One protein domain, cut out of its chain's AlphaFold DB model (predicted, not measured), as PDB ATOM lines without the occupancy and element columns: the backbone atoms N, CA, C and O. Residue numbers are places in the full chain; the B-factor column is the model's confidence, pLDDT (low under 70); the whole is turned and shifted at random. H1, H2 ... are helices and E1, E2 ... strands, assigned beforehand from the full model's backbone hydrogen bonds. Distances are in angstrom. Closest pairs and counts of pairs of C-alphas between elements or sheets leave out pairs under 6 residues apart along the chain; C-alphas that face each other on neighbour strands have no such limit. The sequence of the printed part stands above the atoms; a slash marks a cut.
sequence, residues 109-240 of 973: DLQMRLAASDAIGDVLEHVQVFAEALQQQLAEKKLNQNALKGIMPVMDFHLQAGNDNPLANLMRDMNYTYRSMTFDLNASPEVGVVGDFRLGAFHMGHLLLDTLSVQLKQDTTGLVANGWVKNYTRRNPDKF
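Overview. This is residues 109 to 240 of the 973 residues of the protein "Protein containing DUF490" of gut metagenome (UniProt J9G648). A wide wall of six antiparallel strands has a helical wing at each end of its strands, both reaching to the same side, with no named helix over the broad faces between them. H1 and H2 stand at one end; at the other, the tips of E4 and E5 fold over sharply and H3 stands beside the strands. The printed part has 132 residues, with three named helices and six named strands in the order E1 H1 H2 E2 H3 E3 E4 E5 E6; the sheet's order is E1 E2 E3 E4 E5 E6, and the class is mixed, helices and strands. The whole is loose, with a radius of gyration of the C-alphas of 17.9 A, and elongated, spanning 48 by 30 by 24 A.

Along the chain. E1, residues 110 to 116, starts at C-alpha 110 (41.783, -95.296, -58.586). H1, residues 120 to 139, is 28.5 A long and ends at C-alpha 139 (10.922, -88.677, -80.347). H2 is residues 145 to 150, E2 residues 155 to 161 and H3 residues 166 to 173. E3, residues 180 to 188, is 27.4 A long. E4, residues 192 to 204, spans 33.4 A and bends by 79 degrees at residue 201. E5, residues 207 to 218, spans 31.5 A and bends by 69 degrees at residue 210. E6, residues 222 to 231, spans 30.2 A and ends at C-alpha 231 (38.433, -70.473, -58.428).

Arrangement. The sheet is twisted, its C-alphas up to 8.5 A off the best plane, and its edge strands are E1 and E6. Across E1 and E2, N 113 and O 158 are 2.8 A apart; across E2 and E3, N 159 and O 183 are 2.8 A apart. E3 to E6 form a meander, each strand the antiparallel neighbour of the one before, with N 184 and O 196 at 2.9 A, N 197 and O 214 at 2.8 A, and N 215 and O 226 at 2.8 A. Residues 176 to 177 pair antiparallel with 203 to 204 of E4. H2 is on the sheet at a height of 5.4 A, over none of the strands; the C-alphas of Lys 149 and Gly 192 are its closest to E4, 5.3 A. H1 is not on the sheet; its residues 130 to 134 alone only just touch H2, with 3 pairs of C-alphas within 8 A, the closest being Phe 130 and Leu 148 at 6.4 A. This helical hairpin runs opposite ways at a shallow tilt of 18 degrees. H3 stands at the sheet's level; its closest C-alphas to E2 are those of Leu 167 and Ala 161, 7.7 A. In H1, H2 and H3 every O i to N i+4 pair is within hydrogen-bond range.

Size, cuts and confidence. The C-alphas of Glu 140 and Arg 234 are the two farthest apart, 50.6 A. The printed part has no cut and no long link. Mean pLDDT of the printed part is 88.6; residue 206 and residues 234 to 237 are under 70.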
ATOM      1  N   ASP A 109      45.801 -95.065 -57.217       92.75
ATOM      2  CA  ASP A 109      44.825 -94.311 -56.410       92.75
ATOM      3  C   ASP A 109      43.390 -94.297 -56.988       92.75
ATOM      4  O   ASP A 109      42.509 -93.640 -56.431       92.75
ATOM      5  N   LEU A 110      43.131 -95.051 -58.067       93.88
ATOM      6  CA  LEU A 110      41.783 -95.296 -58.586       93.88
ATOM      7  C   LEU A 110      41.084 -96.382 -57.766       93.88
ATOM      8  O   LEU A 110      41.620 -97.481 -57.566       93.88
ATOM      9  N   GLN A 111      39.847 -96.105 -57.373       96.38
ATOM     10  CA  GLN A 111      38.901 -97.051 -56.801       96.38
ATOM     11  C   GLN A 111      37.542 -96.877 -57.474       96.38
ATOM     12  O   GLN A 111      37.019 -95.770 -57.566       96.38
ATOM     13  N   MET A 112      36.960 -97.980 -57.927       96.31
ATOM     14  CA  MET A 112      35.627 -98.016 -58.515       96.31
ATOM     15  C   MET A 112      34.829 -99.145 -57.874       96.31
ATOM     16  O   MET A 112      35.346-100.249 -57.689       96.31
ATOM     17  N   ARG A 113      33.565 -98.885 -57.545       97.19
ATOM     18  CA  ARG A 113      32.636 -99.860 -56.983       97.19
ATOM     19  C   ARG A 113      31.271 -99.707 -57.638       97.19
ATOM     20  O   ARG A 113      30.776 -98.596 -57.765       97.19
ATOM     21  N   LEU A 114      30.651-100.822 -57.989       95.69
ATOM     22  CA  LEU A 114      29.257-100.895 -58.410       95.69
ATOM     23  C   LEU A 114      28.557-101.962 -57.573       95.69
ATOM     24  O   LEU A 114      29.112-103.038 -57.345       95.69
ATOM     25  N   ALA A 115      27.345-101.678 -57.121       96.25
ATOM     26  CA  ALA A 115      26.446-102.639 -56.504       96.25
ATOM     27  C   ALA A 115      25.047-102.487 -57.111       96.25
ATOM     28  O   ALA A 115      24.573-101.369 -57.264       96.25
ATOM     29  N   ALA A 116      24.385-103.595 -57.432       95.19
ATOM     30  CA  ALA A 116      23.008-103.617 -57.923       95.19
ATOM     31  C   ALA A 116      22.218-104.775 -57.290       95.19
ATOM     32  O   ALA A 116      22.830-105.741 -56.822       95.19
ATOM     33  N   SER A 117      20.886-104.673 -57.247       92.12
ATOM     34  CA  SER A 117      19.996-105.665 -56.607       92.12
ATOM     35  C   SER A 117      19.535-106.811 -57.510       92.12
ATOM     36  O   SER A 117      18.735-107.628 -57.072       92.12
ATOM     37  N   ASP A 118      20.000-106.860 -58.753       91.25
ATOM     38  CA  ASP A 118      19.612-107.886 -59.722       91.25
ATOM     39  C   ASP A 118      20.857-108.519 -60.351       91.25
ATOM     40  O   ASP A 118      21.990-108.033 -60.177       91.25
ATOM     41  N   ALA A 119      20.661-109.602 -61.104       91.38
ATOM     42  CA  ALA A 119      21.721-110.179 -61.918       91.38
ATOM     43  C   ALA A 119      22.185-109.175 -62.984       91.38
ATOM     44  O   ALA A 119      21.408-108.359 -63.475       91.38
ATOM     45  N   ILE A 120      23.456-109.243 -63.392       89.44
ATOM     46  CA  ILE A 120      24.030-108.273 -64.340       89.44
ATOM     47  C   ILE A 120      23.253-108.209 -65.666       89.44
ATOM     48  O   ILE A 120      23.161-107.142 -66.261       89.44
ATOM     49  N   GLY A 121      22.679-109.333 -66.111       88.00
ATOM     50  CA  GLY A 121      21.846-109.387 -67.315       88.00
ATOM     51  C   GLY A 121      20.588-108.534 -67.178       88.00
ATOM     52  O   GLY A 121      20.332-107.698 -68.037       88.00
ATOM     53  N   ASP A 122      19.879-108.675 -66.058       90.25
ATOM     54  CA  ASP A 122      18.655-107.923 -65.772       90.25
ATOM     55  C   ASP A 122      18.959-106.432 -65.560       90.25
ATOM     56  O   ASP A 122      18.222-105.564 -66.019       90.25
ATOM     57  N   VAL A 123      20.082-106.095 -64.910       89.31
ATOM     58  CA  VAL A 123      20.534-104.696 -64.780       89.31
ATOM     59  C   VAL A 123      20.769-104.072 -66.159       89.31
ATOM     60  O   VAL A 123      20.322-102.955 -66.409       89.31
ATOM     61  N   LEU A 124      21.458-104.781 -67.059       88.81
ATOM     62  CA  LEU A 124      21.706-104.310 -68.424       88.81
ATOM     63  C   LEU A 124      20.407-104.187 -69.231       88.81
ATOM     64  O   LEU A 124      20.262-103.224 -69.982       88.81
ATOM     65  N   GLU A 125      19.455-105.103 -69.043       92.25
ATOM     66  CA  GLU A 125      18.124-105.021 -69.650       92.25
ATOM     67  C   GLU A 125      17.371-103.773 -69.173       92.25
ATOM     68  O   GLU A 125      16.888-103.008 -70.004       92.25
ATOM     69  N   HIS A 126      17.347-103.484 -67.867       91.00
ATOM     70  CA  HIS A 126      16.742-102.252 -67.343       91.00
ATOM     71  C   HIS A 126      17.387-100.990 -67.933       91.00
ATOM     72  O   HIS A 126      16.679-100.054 -68.305       91.00
ATOM     73  N   VAL A 127      18.719-100.957 -68.063       88.06
ATOM     74  CA  VAL A 127      19.434 -99.832 -68.693       88.06
ATOM     75  C   VAL A 127      19.042 -99.683 -70.165       88.06
ATOM     76  O   VAL A 127      18.817 -98.561 -70.625       88.06
ATOM     77  N   GLN A 128      18.924-100.790 -70.899       90.00
ATOM     78  CA  GLN A 128      18.494-100.778 -72.295       90.00
ATOM     79  C   GLN A 128      17.044-100.294 -72.431       90.00
ATOM     80  O   GLN A 128      16.784 -99.372 -73.202       90.00
ATOM     81  N   VAL A 129      16.118-100.846 -71.644       93.19
ATOM     82  CA  VAL A 129      14.701-100.448 -71.624       93.19
ATOM     83  C   VAL A 129      14.558 -98.973 -71.252       93.19
ATOM     84  O   VAL A 129      13.761 -98.258 -71.856       93.19
ATOM     85  N   PHE A 130      15.359 -98.484 -70.302       90.25
ATOM     86  CA  PHE A 130      15.417 -97.066 -69.973       90.25
ATOM     87  C   PHE A 130      15.861 -96.210 -71.163       90.25
ATOM     88  O   PHE A 130      15.204 -95.214 -71.472       90.25
ATOM     89  N   ALA A 131      16.942 -96.592 -71.846       88.25
ATOM     90  CA  ALA A 131      17.450 -95.861 -73.003       88.25
ATOM     91  C   ALA A 131      16.432 -95.830 -74.155       88.25
ATOM     92  O   ALA A 131      16.182 -94.765 -74.722       88.25
ATOM     93  N   GLU A 132      15.793 -96.964 -74.451       91.81
ATOM     94  CA  GLU A 132      14.739 -97.079 -75.466       91.81
ATOM     95  C   GLU A 132      13.516 -96.224 -75.104       91.81
ATOM     96  O   GLU A 132      13.029 -95.456 -75.935       91.81
ATOM     97  N   ALA A 133      13.057 -96.277 -73.849       90.31
ATOM     98  CA  ALA A 133      11.933 -95.474 -73.375       90.31
ATOM     99  C   ALA A 133      12.236 -93.969 -73.405       90.31
ATOM    100  O   ALA A 133      11.367 -93.177 -73.769       90.31
ATOM    101  N   LEU A 134      13.456 -93.557 -73.048       86.81
ATOM    102  CA  LEU A 134      13.889 -92.163 -73.134       86.81
ATOM    103  C   LEU A 134      13.942 -91.697 -74.590       86.81
ATOM    104  O   LEU A 134      13.408 -90.636 -74.910       86.81
ATOM    105  N   GLN A 135      14.540 -92.492 -75.478       86.12
ATOM    106  CA  GLN A 135      14.621 -92.181 -76.902       86.12
ATOM    107  C   GLN A 135      13.227 -92.075 -77.531       86.12
ATOM    108  O   GLN A 135      12.961 -91.124 -78.268       86.12
ATOM    109  N   GLN A 136      12.320 -92.998 -77.200       89.19
ATOM    110  CA  GLN A 136      10.932 -92.960 -77.652       89.19
ATOM    111  C   GLN A 136      10.213 -91.703 -77.144       89.19
ATOM    112  O   GLN A 136       9.590 -90.994 -77.929       89.19
ATOM    113  N   GLN A 137      10.328 -91.381 -75.855       86.25
ATOM    114  CA  GLN A 137       9.686 -90.201 -75.267       86.25
ATOM    115  C   GLN A 137      10.225 -88.880 -75.828       86.25
ATOM    116  O   GLN A 137       9.459 -87.930 -76.006       86.25
ATOM    117  N   LEU A 138      11.524 -88.812 -76.138       80.50
ATOM    118  CA  LEU A 138      12.128 -87.670 -76.827       80.50
ATOM    119  C   LEU A 138      11.613 -87.545 -78.266       80.50
ATOM    120  O   LEU A 138      11.275 -86.439 -78.687       80.50
ATOM    121  N   ALA A 139      11.491 -88.657 -78.997       80.50
ATOM    122  CA  ALA A 139      10.922 -88.677 -80.347       80.50
ATOM    123  C   ALA A 139       9.438 -88.269 -80.358       80.50
ATOM    124  O   ALA A 139       9.001 -87.524 -81.233       80.50
ATOM    125  N   GLU A 140       8.674 -88.697 -79.352       82.44
ATOM    126  CA  GLU A 140       7.271 -88.320 -79.141       82.44
ATOM    127  C   GLU A 140       7.103 -86.917 -78.524       82.44
ATOM    128  O   GLU A 140       5.974 -86.466 -78.322       82.44
ATOM    129  N   LYS A 141       8.208 -86.220 -78.209       75.81
ATOM    130  CA  LYS A 141       8.241 -84.896 -77.556       75.81
ATOM    131  C   LYS A 141       7.432 -84.833 -76.258       75.81
ATOM    132  O   LYS A 141       6.907 -83.785 -75.882       75.81
ATOM    133  N   LYS A 142       7.335 -85.961 -75.556       80.62
ATOM    134  CA  LYS A 142       6.556 -86.112 -74.331       80.62
ATOM    135  C   LYS A 142       7.362 -86.880 -73.298       80.62
ATOM    136  O   LYS A 142       7.396 -88.107 -73.295       80.62
ATOM    137  N   LEU A 143       7.955 -86.140 -72.370       82.88
ATOM    138  CA  LEU A 143       8.720 -86.709 -71.268       82.88
ATOM    139  C   LEU A 143       7.777 -87.093 -70.123       82.88
ATOM    140  O   LEU A 143       7.124 -86.245 -69.517       82.88
ATOM    141  N   ASN A 144       7.697 -88.388 -69.835       87.62
ATOM    142  CA  ASN A 144       7.008 -88.957 -68.686       87.62
ATOM    143  C   ASN A 144       8.039 -89.457 -67.671       87.62
ATOM    144  O   ASN A 144       8.453 -90.620 -67.677       87.62
ATOM    145  N   GLN A 145       8.408 -88.566 -66.755       86.50
ATOM    146  CA  GLN A 145       9.439 -88.829 -65.751       86.50
ATOM    147  C   GLN A 145       9.062 -89.966 -64.794       86.50
ATOM    148  O   GLN A 145       9.931 -90.722 -64.376       86.50
ATOM    149  N   ASN A 146       7.770 -90.171 -64.510       87.50
ATOM    150  CA  ASN A 146       7.317 -91.299 -63.689       87.50
ATOM    151  C   ASN A 146       7.535 -92.650 -64.379       87.50
ATOM    152  O   ASN A 146       7.924 -93.612 -63.718       87.50
ATOM    153  N   ALA A 147       7.303 -92.727 -65.693       88.31
ATOM    154  CA  ALA A 147       7.558 -93.944 -66.461       88.31
ATOM    155  C   ALA A 147       9.062 -94.247 -66.532       88.31
ATOM    156  O   ALA A 147       9.466 -95.377 -66.284       88.31
ATOM    157  N   LEU A 148       9.882 -93.221 -66.793       88.31
ATOM    158  CA  LEU A 148      11.345 -93.322 -66.828       88.31
ATOM    159  C   LEU A 148      11.946 -93.707 -65.472       88.31
ATOM    160  O   LEU A 148      12.881 -94.497 -65.404       88.31
ATOM    161  N   LYS A 149      11.393 -93.177 -64.383       89.62
ATOM    162  CA  LYS A 149      11.783 -93.544 -63.025       89.62
ATOM    163  C   LYS A 149      11.418 -94.996 -62.705       89.62
ATOM    164  O   LYS A 149      12.231 -95.699 -62.123       89.62
ATOM    165  N   GLY A 150      10.234 -95.462 -63.105       88.25
ATOM    166  CA  GLY A 150       9.748 -96.811 -62.788       88.25
ATOM    167  C   GLY A 150      10.551 -97.965 -63.402       88.25
ATOM    168  O   GLY A 150      10.468 -99.077 -62.895       88.25
ATOM    169  N   ILE A 151      11.322 -97.703 -64.460       90.31
ATOM    170  CA  ILE A 151      12.153 -98.689 -65.177       90.31
ATOM    171  C   ILE A 151      13.639 -98.638 -64.781       90.31
ATOM    172  O   ILE A 151      14.453 -99.355 -65.356       90.31
ATOM    173  N   MET A 152      14.008 -97.784 -63.819       88.50
ATOM    174  CA  MET A 152      15.386 -97.665 -63.338       88.50
ATOM    175  C   MET A 152      15.836 -98.929 -62.594       88.50
ATOM    176  O   MET A 152      15.099 -99.406 -61.729       88.50
ATOM    177  N   PRO A 153      17.063 -99.423 -62.820       90.81
ATOM    178  CA  PRO A 153      17.632-100.454 -61.961       90.81
ATOM    179  C   PRO A 153      17.925 -99.886 -60.566       90.81
ATOM    180  O   PRO A 153      18.209 -98.694 -60.411       90.81
ATOM    181  N   VAL A 154      17.910-100.742 -59.541       93.94
ATOM    182  CA  VAL A 154      18.442-100.375 -58.222       93.94
ATOM    183  C   VAL A 154      19.956-100.560 -58.255       93.94
ATOM    184  O   VAL A 154      20.450-101.690 -58.242       93.94
ATOM    185  N   MET A 155      20.696 -99.452 -58.305       94.12
ATOM    186  CA  MET A 155      22.155 -99.457 -58.391       94.12
ATOM    187  C   MET A 155      22.812 -98.335 -57.583       94.12
ATOM    188  O   MET A 155      22.280 -97.234 -57.466       94.12
ATOM    189  N   ASP A 156      24.004 -98.628 -57.072       95.75
ATOM    190  CA  ASP A 156      24.930 -97.714 -56.406       95.75
ATOM    191  C   ASP A 156      26.292 -97.831 -57.095       95.75
ATOM    192  O   ASP A 156      26.858 -98.923 -57.201       95.75
ATOM    193  N   PHE A 157      26.808 -96.714 -57.588       96.25
ATOM    194  CA  PHE A 157      28.099 -96.607 -58.245       96.25
ATOM    195  C   PHE A 157      28.938 -95.535 -57.554       96.25
ATOM    196  O   PHE A 157      28.471 -94.423 -57.321       96.25
ATOM    197  N   HIS A 158      30.189 -95.875 -57.270       97.88
ATOM    198  CA  HIS A 158      31.169 -94.997 -56.652       97.88
ATOM    199  C   HIS A 158      32.482 -95.067 -57.427       97.88
ATOM    200  O   HIS A 158      33.000 -96.159 -57.684       97.88
ATOM    201  N   LEU A 159      33.053 -93.914 -57.750       96.44
ATOM    202  CA  LEU A 159      34.381 -93.769 -58.330       96.44
ATOM    203  C   LEU A 159      35.154 -92.698 -57.570       96.44
ATOM    204  O   LEU A 159      34.660 -91.597 -57.344       96.44
ATOM    205  N   GLN A 160      36.399 -93.013 -57.241       97.12
ATOM    206  CA  GLN A 160      37.370 -92.093 -56.676       97.12
ATOM    207  C   GLN A 160      38.696 -92.281 -57.408       97.12
ATOM    208  O   GLN A 160      39.168 -93.405 -57.553       97.12
ATOM    209  N   ALA A 161      39.304 -91.192 -57.866       95.56
ATOM    210  CA  ALA A 161      40.592 -91.212 -58.547       95.56
ATOM    211  C   ALA A 161      41.438 -90.007 -58.127       95.56
ATOM    212  O   ALA A 161      40.921 -88.894 -58.004       95.56
ATOM    213  N   GLY A 162      42.734 -90.219 -57.907       93.06
ATOM    214  CA  GLY A 162      43.709 -89.141 -57.761       93.06
ATOM    215  C   GLY A 162      44.500 -88.937 -59.054       93.06
ATOM    216  O   GLY A 162      43.964 -89.105 -60.149       93.06
ATOM    217  N   ASN A 163      45.771 -88.560 -58.942       88.19
ATOM    218  CA  ASN A 163      46.631 -88.298 -60.096       88.19
ATOM    219  C   ASN A 163      47.549 -89.484 -60.455       88.19
ATOM    220  O   ASN A 163      48.232 -89.428 -61.479       88.19
ATOM    221  N   ASP A 164      47.578 -90.558 -59.668       89.06
ATOM    222  CA  ASP A 164      48.478 -91.700 -59.859       89.06
ATOM    223  C   ASP A 164      47.716 -92.979 -60.236       89.06
ATOM    224  O   ASP A 164      47.720 -93.986 -59.522       89.06
ATOM    225  N   ASN A 165      47.043 -92.942 -61.388       87.75
ATOM    226  CA  ASN A 165      46.274 -94.066 -61.914       87.75
ATOM    227  C   ASN A 165      46.155 -94.031 -63.457       87.75
ATOM    228  O   ASN A 165      46.457 -93.010 -64.082       87.75
ATOM    229  N   PRO A 166      45.687 -95.123 -64.095       82.81
ATOM    230  CA  PRO A 166      45.532 -95.182 -65.551       82.81
ATOM    231  C   PRO A 166      44.570 -94.141 -66.142       82.81
ATOM    232  O   PRO A 166      44.821 -93.651 -67.239       82.81
ATOM    233  N   LEU A 167      43.502 -93.767 -65.426       84.75
ATOM    234  CA  LEU A 167      42.574 -92.716 -65.864       84.75
ATOM    235  C   LEU A 167      43.273 -91.347 -65.882       84.75
ATOM    236  O   LEU A 167      43.092 -90.583 -66.823       84.75
ATOM    237  N   ALA A 168      44.113 -91.043 -64.891       87.06
ATOM    238  CA  ALA A 168      44.926 -89.827 -64.881       87.06
ATOM    239  C   ALA A 168      45.950 -89.799 -66.027       87.06
ATOM    240  O   ALA A 168      46.157 -88.747 -66.626       87.06
ATOM    241  N   ASN A 169      46.555 -90.940 -66.374       80.25
ATOM    242  CA  ASN A 169      47.461 -91.035 -67.525       80.25
ATOM    243  C   ASN A 169      46.733 -90.770 -68.848       80.25
ATOM    244  O   ASN A 169      47.196 -89.955 -69.634       80.25
ATOM    245  N   LEU A 170      45.558 -91.376 -69.045       74.94
ATOM    246  CA  LEU A 170      44.733 -91.133 -70.230       74.94
ATOM    247  C   LEU A 170      44.356 -89.650 -70.368       74.94
ATOM    248  O   LEU A 170      44.395 -89.095 -71.460       74.94
ATOM    249  N   MET A 171      44.005 -88.999 -69.256       81.88
ATOM    250  CA  MET A 171      43.694 -87.569 -69.260       81.88
ATOM    251  C   MET A 171      44.924 -86.724 -69.624       81.88
ATOM    252  O   MET A 171      44.784 -85.805 -70.428       81.88
ATOM    253  N   ARG A 172      46.122 -87.063 -69.116       83.38
ATOM    254  CA  ARG A 172      47.381 -86.367 -69.458       83.38
ATOM    255  C   ARG A 172      47.707 -86.449 -70.940       83.38
ATOM    256  O   ARG A 172      48.112 -85.443 -71.508       83.38
ATOM    257  N   ASP A 173      47.496 -87.608 -71.556       72.69
ATOM    258  CA  ASP A 173      47.724 -87.802 -72.993       72.69
ATOM    259  C   ASP A 173      46.783 -86.934 -73.847       72.69
ATOM    260  O   ASP A 173      47.113 -86.565 -74.972       72.69
ATOM    261  N   MET A 174      45.625 -86.556 -73.297       72.56
ATOM    262  CA  MET A 174      44.690 -85.597 -73.892       72.56
ATOM    263  C   MET A 174      44.953 -84.139 -73.458       72.56
ATOM    264  O   MET A 174      44.100 -83.281 -73.673       72.56
ATOM    265  N   ASN A 175      46.112 -83.843 -72.855       81.81
ATOM    266  CA  ASN A 175      46.503 -82.540 -72.294       81.81
ATOM    267  C   ASN A 175      45.625 -82.035 -71.130       81.81
ATOM    268  O   ASN A 175      45.533 -80.828 -70.888       81.81
ATOM    269  N   TYR A 176      45.014 -82.948 -70.370       86.88
ATOM    270  CA  TYR A 176      44.248 -82.635 -69.165       86.88
ATOM    271  C   TYR A 176      44.909 -83.211 -67.911       86.88
ATOM    272  O   TYR A 176      45.349 -84.359 -67.890       86.88
ATOM    273  N   THR A 177      44.919 -82.466 -66.807       90.44
ATOM    274  CA  THR A 177      45.359 -83.010 -65.509       90.44
ATOM    275  C   THR A 177      44.359 -82.688 -64.408       90.44
ATOM    276  O   THR A 177      43.573 -81.755 -64.527       90.44
ATOM    277  N   TYR A 178      44.332 -83.495 -63.348       92.81
ATOM    278  CA  TYR A 178      43.510 -83.243 -62.165       92.81
ATOM    279  C   TYR A 178      44.190 -83.800 -60.914       92.81
ATOM    280  O   TYR A 178      45.006 -84.721 -61.000       92.81
ATOM    281  N   ARG A 179      43.844 -83.266 -59.737       93.12
ATOM    282  CA  ARG A 179      44.341 -83.777 -58.447       93.12
ATOM    283  C   ARG A 179      43.421 -84.827 -57.836       93.12
ATOM    284  O   ARG A 179      43.899 -85.772 -57.219       93.12
ATOM    285  N   SER A 180      42.112 -84.625 -57.942       94.50
ATOM    286  CA  SER A 180      41.113 -85.519 -57.354       94.50
ATOM    287  C   SER A 180      39.824 -85.511 -58.160       94.50
ATOM    288  O   SER A 180      39.348 -84.436 -58.524       94.50
ATOM    289  N   MET A 181      39.237 -86.682 -58.362       96.19
ATOM    290  CA  MET A 181      37.946 -86.891 -59.007       96.19
ATOM    291  C   MET A 181      37.110 -87.836 -58.145       96.19
ATOM    292  O   MET A 181      37.598 -88.889 -57.735       96.19
ATOM    293  N   THR A 182      35.861 -87.470 -57.876       97.50
ATOM    294  CA  THR A 182      34.874 -88.344 -57.233       97.50
ATOM    295  C   THR A 182      33.577 -88.323 -58.019       97.50
ATOM    296  O   THR A 182      33.133 -87.257 -58.449       97.50
ATOM    297  N   PHE A 183      32.965 -89.487 -58.197       97.31
ATOM    298  CA  PHE A 183      31.659 -89.626 -58.818       97.31
ATOM    299  C   PHE A 183      30.834 -90.666 -58.067       97.31
ATOM    300  O   PHE A 183      31.194 -91.841 -58.022       97.31
ATOM    301  N   ASP A 184      29.725 -90.218 -57.499       97.69
ATOM    302  CA  ASP A 184      28.725 -91.036 -56.831       97.69
ATOM    303  C   ASP A 184      27.439 -91.011 -57.654       97.69
ATOM    304  O   ASP A 184      26.987 -89.940 -58.057       97.69
ATOM    305  N   LEU A 185      26.832 -92.172 -57.895       95.69
ATOM    306  CA  LEU A 185      25.571 -92.304 -58.621       95.69
ATOM    307  C   LEU A 185      24.709 -93.392 -57.984       95.69
ATOM    308  O   LEU A 185      25.108 -94.546 -57.884       95.69
ATOM    309  N   ASN A 186      23.503 -93.023 -57.582       95.31
ATOM    310  CA  ASN A 186      22.489 -93.904 -57.024       95.31
ATOM    311  C   ASN A 186      21.251 -93.849 -57.918       95.31
ATOM    312  O   ASN A 186      20.784 -92.760 -58.246       95.31
ATOM    313  N   ALA A 187      20.699 -94.998 -58.291       93.25
ATOM    314  CA  ALA A 187      19.450 -95.081 -59.040       93.25
ATOM    315  C   ALA A 187      18.513 -96.115 -58.408       93.25
ATOM    316  O   ALA A 187      18.962 -97.136 -57.890       93.25
ATOM    317  N   SER A 188      17.212 -95.824 -58.398       93.06
ATOM    318  CA  SER A 188      16.162 -96.770 -58.001       93.06
ATOM    319  C   SER A 188      14.787 -96.329 -58.517       93.06
ATOM    320  O   SER A 188      14.568 -95.126 -58.697       93.06
ATOM    321  N   PRO A 189      13.812 -97.247 -58.643       90.56
ATOM    322  CA  PRO A 189      12.431 -96.887 -58.964       90.56
ATOM    323  C   PRO A 189      11.744 -95.989 -57.925       90.56
ATOM    324  O   PRO A 189      10.854 -95.211 -58.261       90.56
ATOM    325  N   GLU A 190      12.141 -96.067 -56.651       87.38
ATOM    326  CA  GLU A 190      11.498 -95.318 -55.561       87.38
ATOM    327  C   GLU A 190      11.993 -93.876 -55.462       87.38
ATOM    328  O   GLU A 190      11.199 -92.950 -55.271       87.38
ATOM    329  N   VAL A 191      13.302 -93.664 -55.620       85.62
ATOM    330  CA  VAL A 191      13.936 -92.350 -55.452       85.62
ATOM    331  C   VAL A 191      14.159 -91.669 -56.803       85.62
ATOM    332  O   VAL A 191      13.876 -90.481 -56.912       85.62
ATOM    333  N   GLY A 192      14.489 -92.419 -57.857       90.25
ATOM    334  CA  GLY A 192      15.008 -91.900 -59.127       90.25
ATOM    335  C   GLY A 192      16.537 -91.938 -59.135       90.25
ATOM    336  O   GLY A 192      17.133 -92.729 -58.404       90.25
ATOM    337  N   VAL A 193      17.163 -91.080 -59.942       91.88
ATOM    338  CA  VAL A 193      18.622 -90.908 -60.004       91.88
ATOM    339  C   VAL A 193      19.092 -89.787 -59.080       91.88
ATOM    340  O   VAL A 193      18.549 -88.684 -59.103       91.88
ATOM    341  N   VAL A 194      20.139 -90.042 -58.305       95.38
ATOM    342  CA  VAL A 194      20.875 -89.044 -57.524       95.38
ATOM    343  C   VAL A 194      22.358 -89.218 -57.813       95.38
ATOM    344  O   VAL A 194      22.869 -90.326 -57.692       95.38
ATOM    345  N   GLY A 195      23.060 -88.146 -58.173       95.88
ATOM    346  CA  GLY A 195      24.502 -88.192 -58.393       95.88
ATOM    347  C   GLY A 195      25.236 -86.964 -57.866       95.88
ATOM    348  O   GLY A 195      24.681 -85.868 -57.840       95.88
ATOM    349  N   ASP A 196      26.485 -87.147 -57.448       97.56
ATOM    350  CA  ASP A 196      27.410 -86.080 -57.046       97.56
ATOM    351  C   ASP A 196      28.744 -86.326 -57.758       97.56
ATOM    352  O   ASP A 196      29.364 -87.379 -57.625       97.56
ATOM    353  N   PHE A 197      29.160 -85.361 -58.567       97.31
ATOM    354  CA  PHE A 197      30.448 -85.342 -59.238       97.31
ATOM    355  C   PHE A 197      31.276 -84.198 -58.669       97.31
ATOM    356  O   PHE A 197      30.783 -83.071 -58.554       97.31
ATOM    357  N   ARG A 198      32.543 -84.458 -58.340       96.88
ATOM    358  CA  ARG A 198      33.506 -83.420 -57.951       96.88
ATOM    359  C   ARG A 198      34.839 -83.645 -58.623       96.88
ATOM    360  O   ARG A 198      35.352 -84.760 -58.670       96.88
ATOM    361  N   LEU A 199      35.427 -82.547 -59.064       94.62
ATOM    362  CA  LEU A 199      36.737 -82.502 -59.681       94.62
ATOM    363  C   LEU A 199      37.544 -81.371 -59.042       94.62
ATOM    364  O   LEU A 199      37.055 -80.252 -58.897       94.62
ATOM    365  N   GLY A 200      38.766 -81.673 -58.613       92.50
ATOM    366  CA  GLY A 200      39.638 -80.741 -57.902       92.50
ATOM    367  C   GLY A 200      40.950 -80.502 -58.639       92.50
ATOM    368  O   GLY A 200      41.599 -81.466 -59.052       92.50
ATOM    369  N   ALA A 201      41.350 -79.230 -58.722       90.31
ATOM    370  CA  ALA A 201      42.552 -78.744 -59.404       90.31
ATOM    371  C   ALA A 201      42.692 -79.327 -60.822       90.31
ATOM    372  O   ALA A 201      43.644 -80.046 -61.113       90.31
ATOM    373  N   PHE A 202      41.688 -79.083 -61.662       90.38
ATOM    374  CA  PHE A 202      41.673 -79.512 -63.055       90.38
ATOM    375  C   PHE A 202      42.412 -78.502 -63.933       90.38
ATOM    376  O   PHE A 202      42.115 -77.312 -63.867       90.38
ATOM    377  N   HIS A 203      43.338 -78.972 -64.763       87.25
ATOM    378  CA  HIS A 203      44.076 -78.158 -65.722       87.25
ATOM    379  C   HIS A 203      43.727 -78.551 -67.158       87.25
ATOM    380  O   HIS A 203      43.706 -79.738 -67.495       87.25
ATOM    381  N   MET A 204      43.528 -77.539 -68.000       80.38
ATOM    382  CA  MET A 204      43.342 -77.646 -69.446       80.38
ATOM    383  C   MET A 204      44.091 -76.493 -70.128       80.38
ATOM    384  O   MET A 204      43.601 -75.363 -70.156       80.38
ATOM    385  N   GLY A 205      45.292 -76.757 -70.651       72.31
ATOM    386  CA  GLY A 205      46.181 -75.693 -71.134       72.31
ATOM    387  C   GLY A 205      46.477 -74.675 -70.022       72.31
ATOM    388  O   GLY A 205      46.918 -75.057 -68.940       72.31
ATOM    389  N   HIS A 206      46.176 -73.395 -70.261       68.56
ATOM    390  CA  HIS A 206      46.322 -72.326 -69.260       68.56
ATOM    391  C   HIS A 206      45.167 -72.251 -68.244       68.56
ATOM    392  O   HIS A 206      45.296 -71.575 -67.225       68.56
ATOM    393  N   LEU A 207      44.040 -72.931 -68.487       75.56
ATOM    394  CA  LEU A 207      42.879 -72.878 -67.599       75.56
ATOM    395  C   LEU A 207      43.081 -73.802 -66.393       75.56
ATOM    396  O   LEU A 207      43.180 -75.020 -66.550       75.56
ATOM    397  N   LEU A 208      43.056 -73.227 -65.190       84.00
ATOM    398  CA  LEU A 208      43.044 -73.957 -63.921       84.00
ATOM    399  C   LEU A 208      41.689 -73.801 -63.230       84.00
ATOM    400  O   LEU A 208      41.312 -72.692 -62.861       84.00
ATOM    401  N   LEU A 209      40.985 -74.909 -62.993       88.25
ATOM    402  CA  LEU A 209      39.762 -74.961 -62.191       88.25
ATOM    403  C   LEU A 209      40.055 -75.561 -60.808       88.25
ATOM    404  O   LEU A 209      40.364 -76.749 -60.696       88.25
ATOM    405  N   ASP A 210      39.933 -74.778 -59.734       89.25
ATOM    406  CA  ASP A 210      40.262 -75.253 -58.381       89.25
ATOM    407  C   ASP A 210      39.268 -76.318 -57.909       89.25
ATOM    408  O   ASP A 210      39.650 -77.332 -57.315       89.25
ATOM    409  N   THR A 211      37.974 -76.076 -58.114       92.00
ATOM    410  CA  THR A 211      36.904 -77.006 -57.749       92.00
ATOM    411  C   THR A 211      35.737 -76.866 -58.709       92.00
ATOM    412  O   THR A 211      35.184 -75.780 -58.870       92.00
ATOM    413  N   LEU A 212      35.345 -77.991 -59.293       94.69
ATOM    414  CA  LEU A 212      34.118 -78.176 -60.050       94.69
ATOM    415  C   LEU A 212      33.262 -79.203 -59.312       94.69
ATOM    416  O   LEU A 212      33.767 -80.235 -58.868       94.69
ATOM    417  N   SER A 213      31.972 -78.929 -59.180       96.31
ATOM    418  CA  SER A 213      31.006 -79.863 -58.613       96.31
ATOM    419  C   SER A 213      29.726 -79.848 -59.429       96.31
ATOM    420  O   SER A 213      29.276 -78.784 -59.840       96.31
ATOM    421  N   VAL A 214      29.141 -81.020 -59.657       97.25
ATOM    422  CA  VAL A 214      27.842 -81.182 -60.313       97.25
ATOM    423  C   VAL A 214      27.000 -82.129 -59.478       97.25
ATOM    424  O   VAL A 214      27.439 -83.224 -59.141       97.25
ATOM    425  N   GLN A 215      25.786 -81.711 -59.149       96.81
ATOM    426  CA  GLN A 215      24.813 -82.516 -58.424       96.81
ATOM    427  C   GLN A 215      23.632 -82.805 -59.333       96.81
ATOM    428  O   GLN A 215      23.084 -81.886 -59.930       96.81
ATOM    429  N   LEU A 216      23.241 -84.068 -59.431       95.25
ATOM    430  CA  LEU A 216      22.132 -84.550 -60.241       95.25
ATOM    431  C   LEU A 216      21.053 -85.116 -59.320       95.25
ATOM    432  O   LEU A 216      21.355 -85.891 -58.414       95.25
ATOM    433  N   LYS A 217      19.791 -84.766 -59.553       94.12
ATOM    434  CA  LYS A 217      18.657 -85.302 -58.801       94.12
ATOM    435  C   LYS A 217      17.435 -85.446 -59.695       94.12
ATOM    436  O   LYS A 217      17.028 -84.489 -60.341       94.12
ATOM    437  N   GLN A 218      16.816 -86.617 -59.681       90.00
ATOM    438  CA  GLN A 218      15.565 -86.903 -60.370       90.00
ATOM    439  C   GLN A 218      14.439 -87.135 -59.366       90.00
ATOM    440  O   GLN A 218      14.631 -87.794 -58.345       90.00
ATOM    441  N   ASP A 219      13.243 -86.656 -59.683       80.50
ATOM    442  CA  ASP A 219      12.008 -87.034 -59.005       80.50
ATOM    443  C   ASP A 219      10.840 -87.185 -59.999       80.50
ATOM    444  O   ASP A 219      11.036 -87.345 -61.202       80.50
ATOM    445  N   THR A 220       9.601 -87.187 -59.498       78.56
ATOM    446  CA  THR A 220       8.388 -87.332 -60.321       78.56
ATOM    447  C   THR A 220       8.091 -86.113 -61.205       78.56
ATOM    448  O   THR A 220       7.252 -86.193 -62.102       78.56
ATOM    449  N   THR A 221       8.713 -84.965 -60.918       81.62
ATOM    450  CA  THR A 221       8.531 -83.696 -61.638       81.62
ATOM    451  C   THR A 221       9.588 -83.481 -62.717       81.62
ATOM    452  O   THR A 221       9.268 -82.925 -63.772       81.62
ATOM    453  N   GLY A 222      10.813 -83.967 -62.497       87.69
ATOM    454  CA  GLY A 222      11.889 -83.886 -63.476       87.69
ATOM    455  C   GLY A 222      13.264 -84.253 -62.946       87.69
ATOM    456  O   GLY A 222      13.440 -84.631 -61.790       87.69
ATOM    457  N   LEU A 223      14.242 -84.135 -63.838       90.88
ATOM    458  CA  LEU A 223      15.665 -84.241 -63.551       90.88
ATOM    459  C   LEU A 223      16.235 -82.828 -63.407       90.88
ATOM    460  O   LEU A 223      16.034 -82.002 -64.287       90.88
ATOM    461  N   VAL A 224      16.949 -82.547 -62.325       94.25
ATOM    462  CA  VAL A 224      17.635 -81.275 -62.078       94.25
ATOM    463  C   VAL A 224      19.122 -81.554 -61.908       94.25
ATOM    464  O   VAL A 224      19.501 -82.495 -61.211       94.25
ATOM    465  N   ALA A 225      19.957 -80.744 -62.547       96.06
ATOM    466  CA  ALA A 225      21.402 -80.767 -62.417       96.06
ATOM    467  C   ALA A 225      21.906 -79.378 -62.004       96.06
ATOM    468  O   ALA A 225      21.671 -78.402 -62.709       96.06
ATOM    469  N   ASN A 226      22.608 -79.280 -60.879       96.81
ATOM    470  CA  ASN A 226      23.202 -78.038 -60.392       96.81
ATOM    471  C   ASN A 226      24.723 -78.176 -60.403       96.81
ATOM    472  O   ASN A 226      25.293 -78.968 -59.651       96.81
ATOM    473  N   GLY A 227      25.376 -77.420 -61.276       96.38
ATOM    474  CA  GLY A 227      26.822 -77.352 -61.412       96.38
ATOM    475  C   GLY A 227      27.377 -76.048 -60.860       96.38
ATOM    476  O   GLY A 227      26.768 -74.991 -61.013       96.38
ATOM    477  N   TRP A 228      28.559 -76.091 -60.257       95.38
ATOM    478  CA  TRP A 228      29.318 -74.891 -59.929       95.38
ATOM    479  C   TRP A 228      30.820 -75.108 -60.072       95.38
ATOM    480  O   TRP A 228      31.348 -76.195 -59.843       95.38
ATOM    481  N   VAL A 229      31.508 -74.032 -60.436       93.81
ATOM    482  CA  VAL A 229      32.960 -73.925 -60.542       93.81
ATOM    483  C   VAL A 229      33.399 -72.746 -59.689       93.81
ATOM    484  O   VAL A 229      32.805 -71.670 -59.757       93.81
ATOM    485  N   LYS A 230      34.425 -72.947 -58.866       89.94
ATOM    486  CA  LYS A 230      34.927 -71.938 -57.932       89.94
ATOM    487  C   LYS A 230      36.446 -71.892 -57.975       89.94
ATOM    488  O   LYS A 230      37.077 -72.843 -57.526       89.94
ATOM    489  N   ASN A 231      37.001 -70.768 -58.425       87.62
ATOM    490  CA  ASN A 231      38.433 -70.473 -58.428       87.62
ATOM    491  C   ASN A 231      38.754 -69.400 -57.382       87.62
ATOM    492  O   ASN A 231      38.487 -68.216 -57.585       87.62
ATOM    493  N   TYR A 232      39.325 -69.806 -56.248       79.50
ATOM    494  CA  TYR A 232      39.603 -68.921 -55.105       79.50
ATOM    495  C   TYR A 232      40.975 -69.141 -54.462       79.50
ATOM    496  O   TYR A 232      41.342 -68.400 -53.542       79.50
ATOM    497  N   THR A 233      41.747 -70.141 -54.891       73.06
ATOM    498  CA  THR A 233      43.060 -70.409 -54.305       73.06
ATOM    499  C   THR A 233      44.005 -69.228 -54.541       73.06
ATOM    500  O   THR A 233      43.956 -68.529 -55.551       73.06
ATOM    501  N   ARG A 234      44.883 -68.956 -53.564       64.94
ATOM    502  CA  ARG A 234      45.767 -67.774 -53.585       64.94
ATOM    503  C   ARG A 234      46.722 -67.755 -54.787       64.94
ATOM    504  O   ARG A 234      47.154 -66.670 -55.163       64.94
ATOM    505  N   ARG A 235      47.041 -68.928 -55.345       63.75
ATOM    506  CA  ARG A 235      47.936 -69.108 -56.497       63.75
ATOM    507  C   ARG A 235      47.225 -69.030 -57.846       63.75
ATOM    508  O   ARG A 235      47.913 -68.856 -58.839       63.75
ATOM    509  N   ASN A 236      45.897 -69.152 -57.887       69.44
ATOM    510  CA  ASN A 236      45.151 -69.095 -59.136       69.44
ATOM    511  C   ASN A 236      44.963 -67.618 -59.552       69.44
ATOM    512  O   ASN A 236      44.344 -66.853 -58.794       69.44
ATOM    513  N   PRO A 237      45.539 -67.181 -60.691       67.56
ATOM    514  CA  PRO A 237      45.388 -65.812 -61.179       67.56
ATOM    515  C   PRO A 237      43.954 -65.526 -61.664       67.56
ATOM    516  O   PRO A 237      43.477 -64.396 -61.517       67.56
ATOM    517  N   ASP A 238      43.236 -66.557 -62.117       73.88
ATOM    518  CA  ASP A 238      41.918 -66.483 -62.752       73.88
ATOM    519  C   ASP A 238      40.805 -66.810 -61.758       73.88
ATOM    520  O   ASP A 238      40.147 -67.854 -61.800       73.88
ATOM    521  N   LYS A 239      40.605 -65.896 -60.807       83.62
ATOM    522  CA  LYS A 239      39.562 -66.031 -59.786       83.62
ATOM    523  C   LYS A 239      38.188 -65.712 -60.364       83.62
ATOM    524  O   LYS A 239      37.961 -64.596 -60.832       83.62
ATOM    525  N   PHE A 240      37.270 -66.665 -60.270       88.94
ATOM    526  CA  PHE A 240      35.881 -66.511 -60.688       88.94
ATOM    527  C   PHE A 240      34.983 -67.558 -60.020       88.94
ATOM    528  O   PHE A 240      35.448 -68.567 -59.483       88.94
TER     529      PHE A 240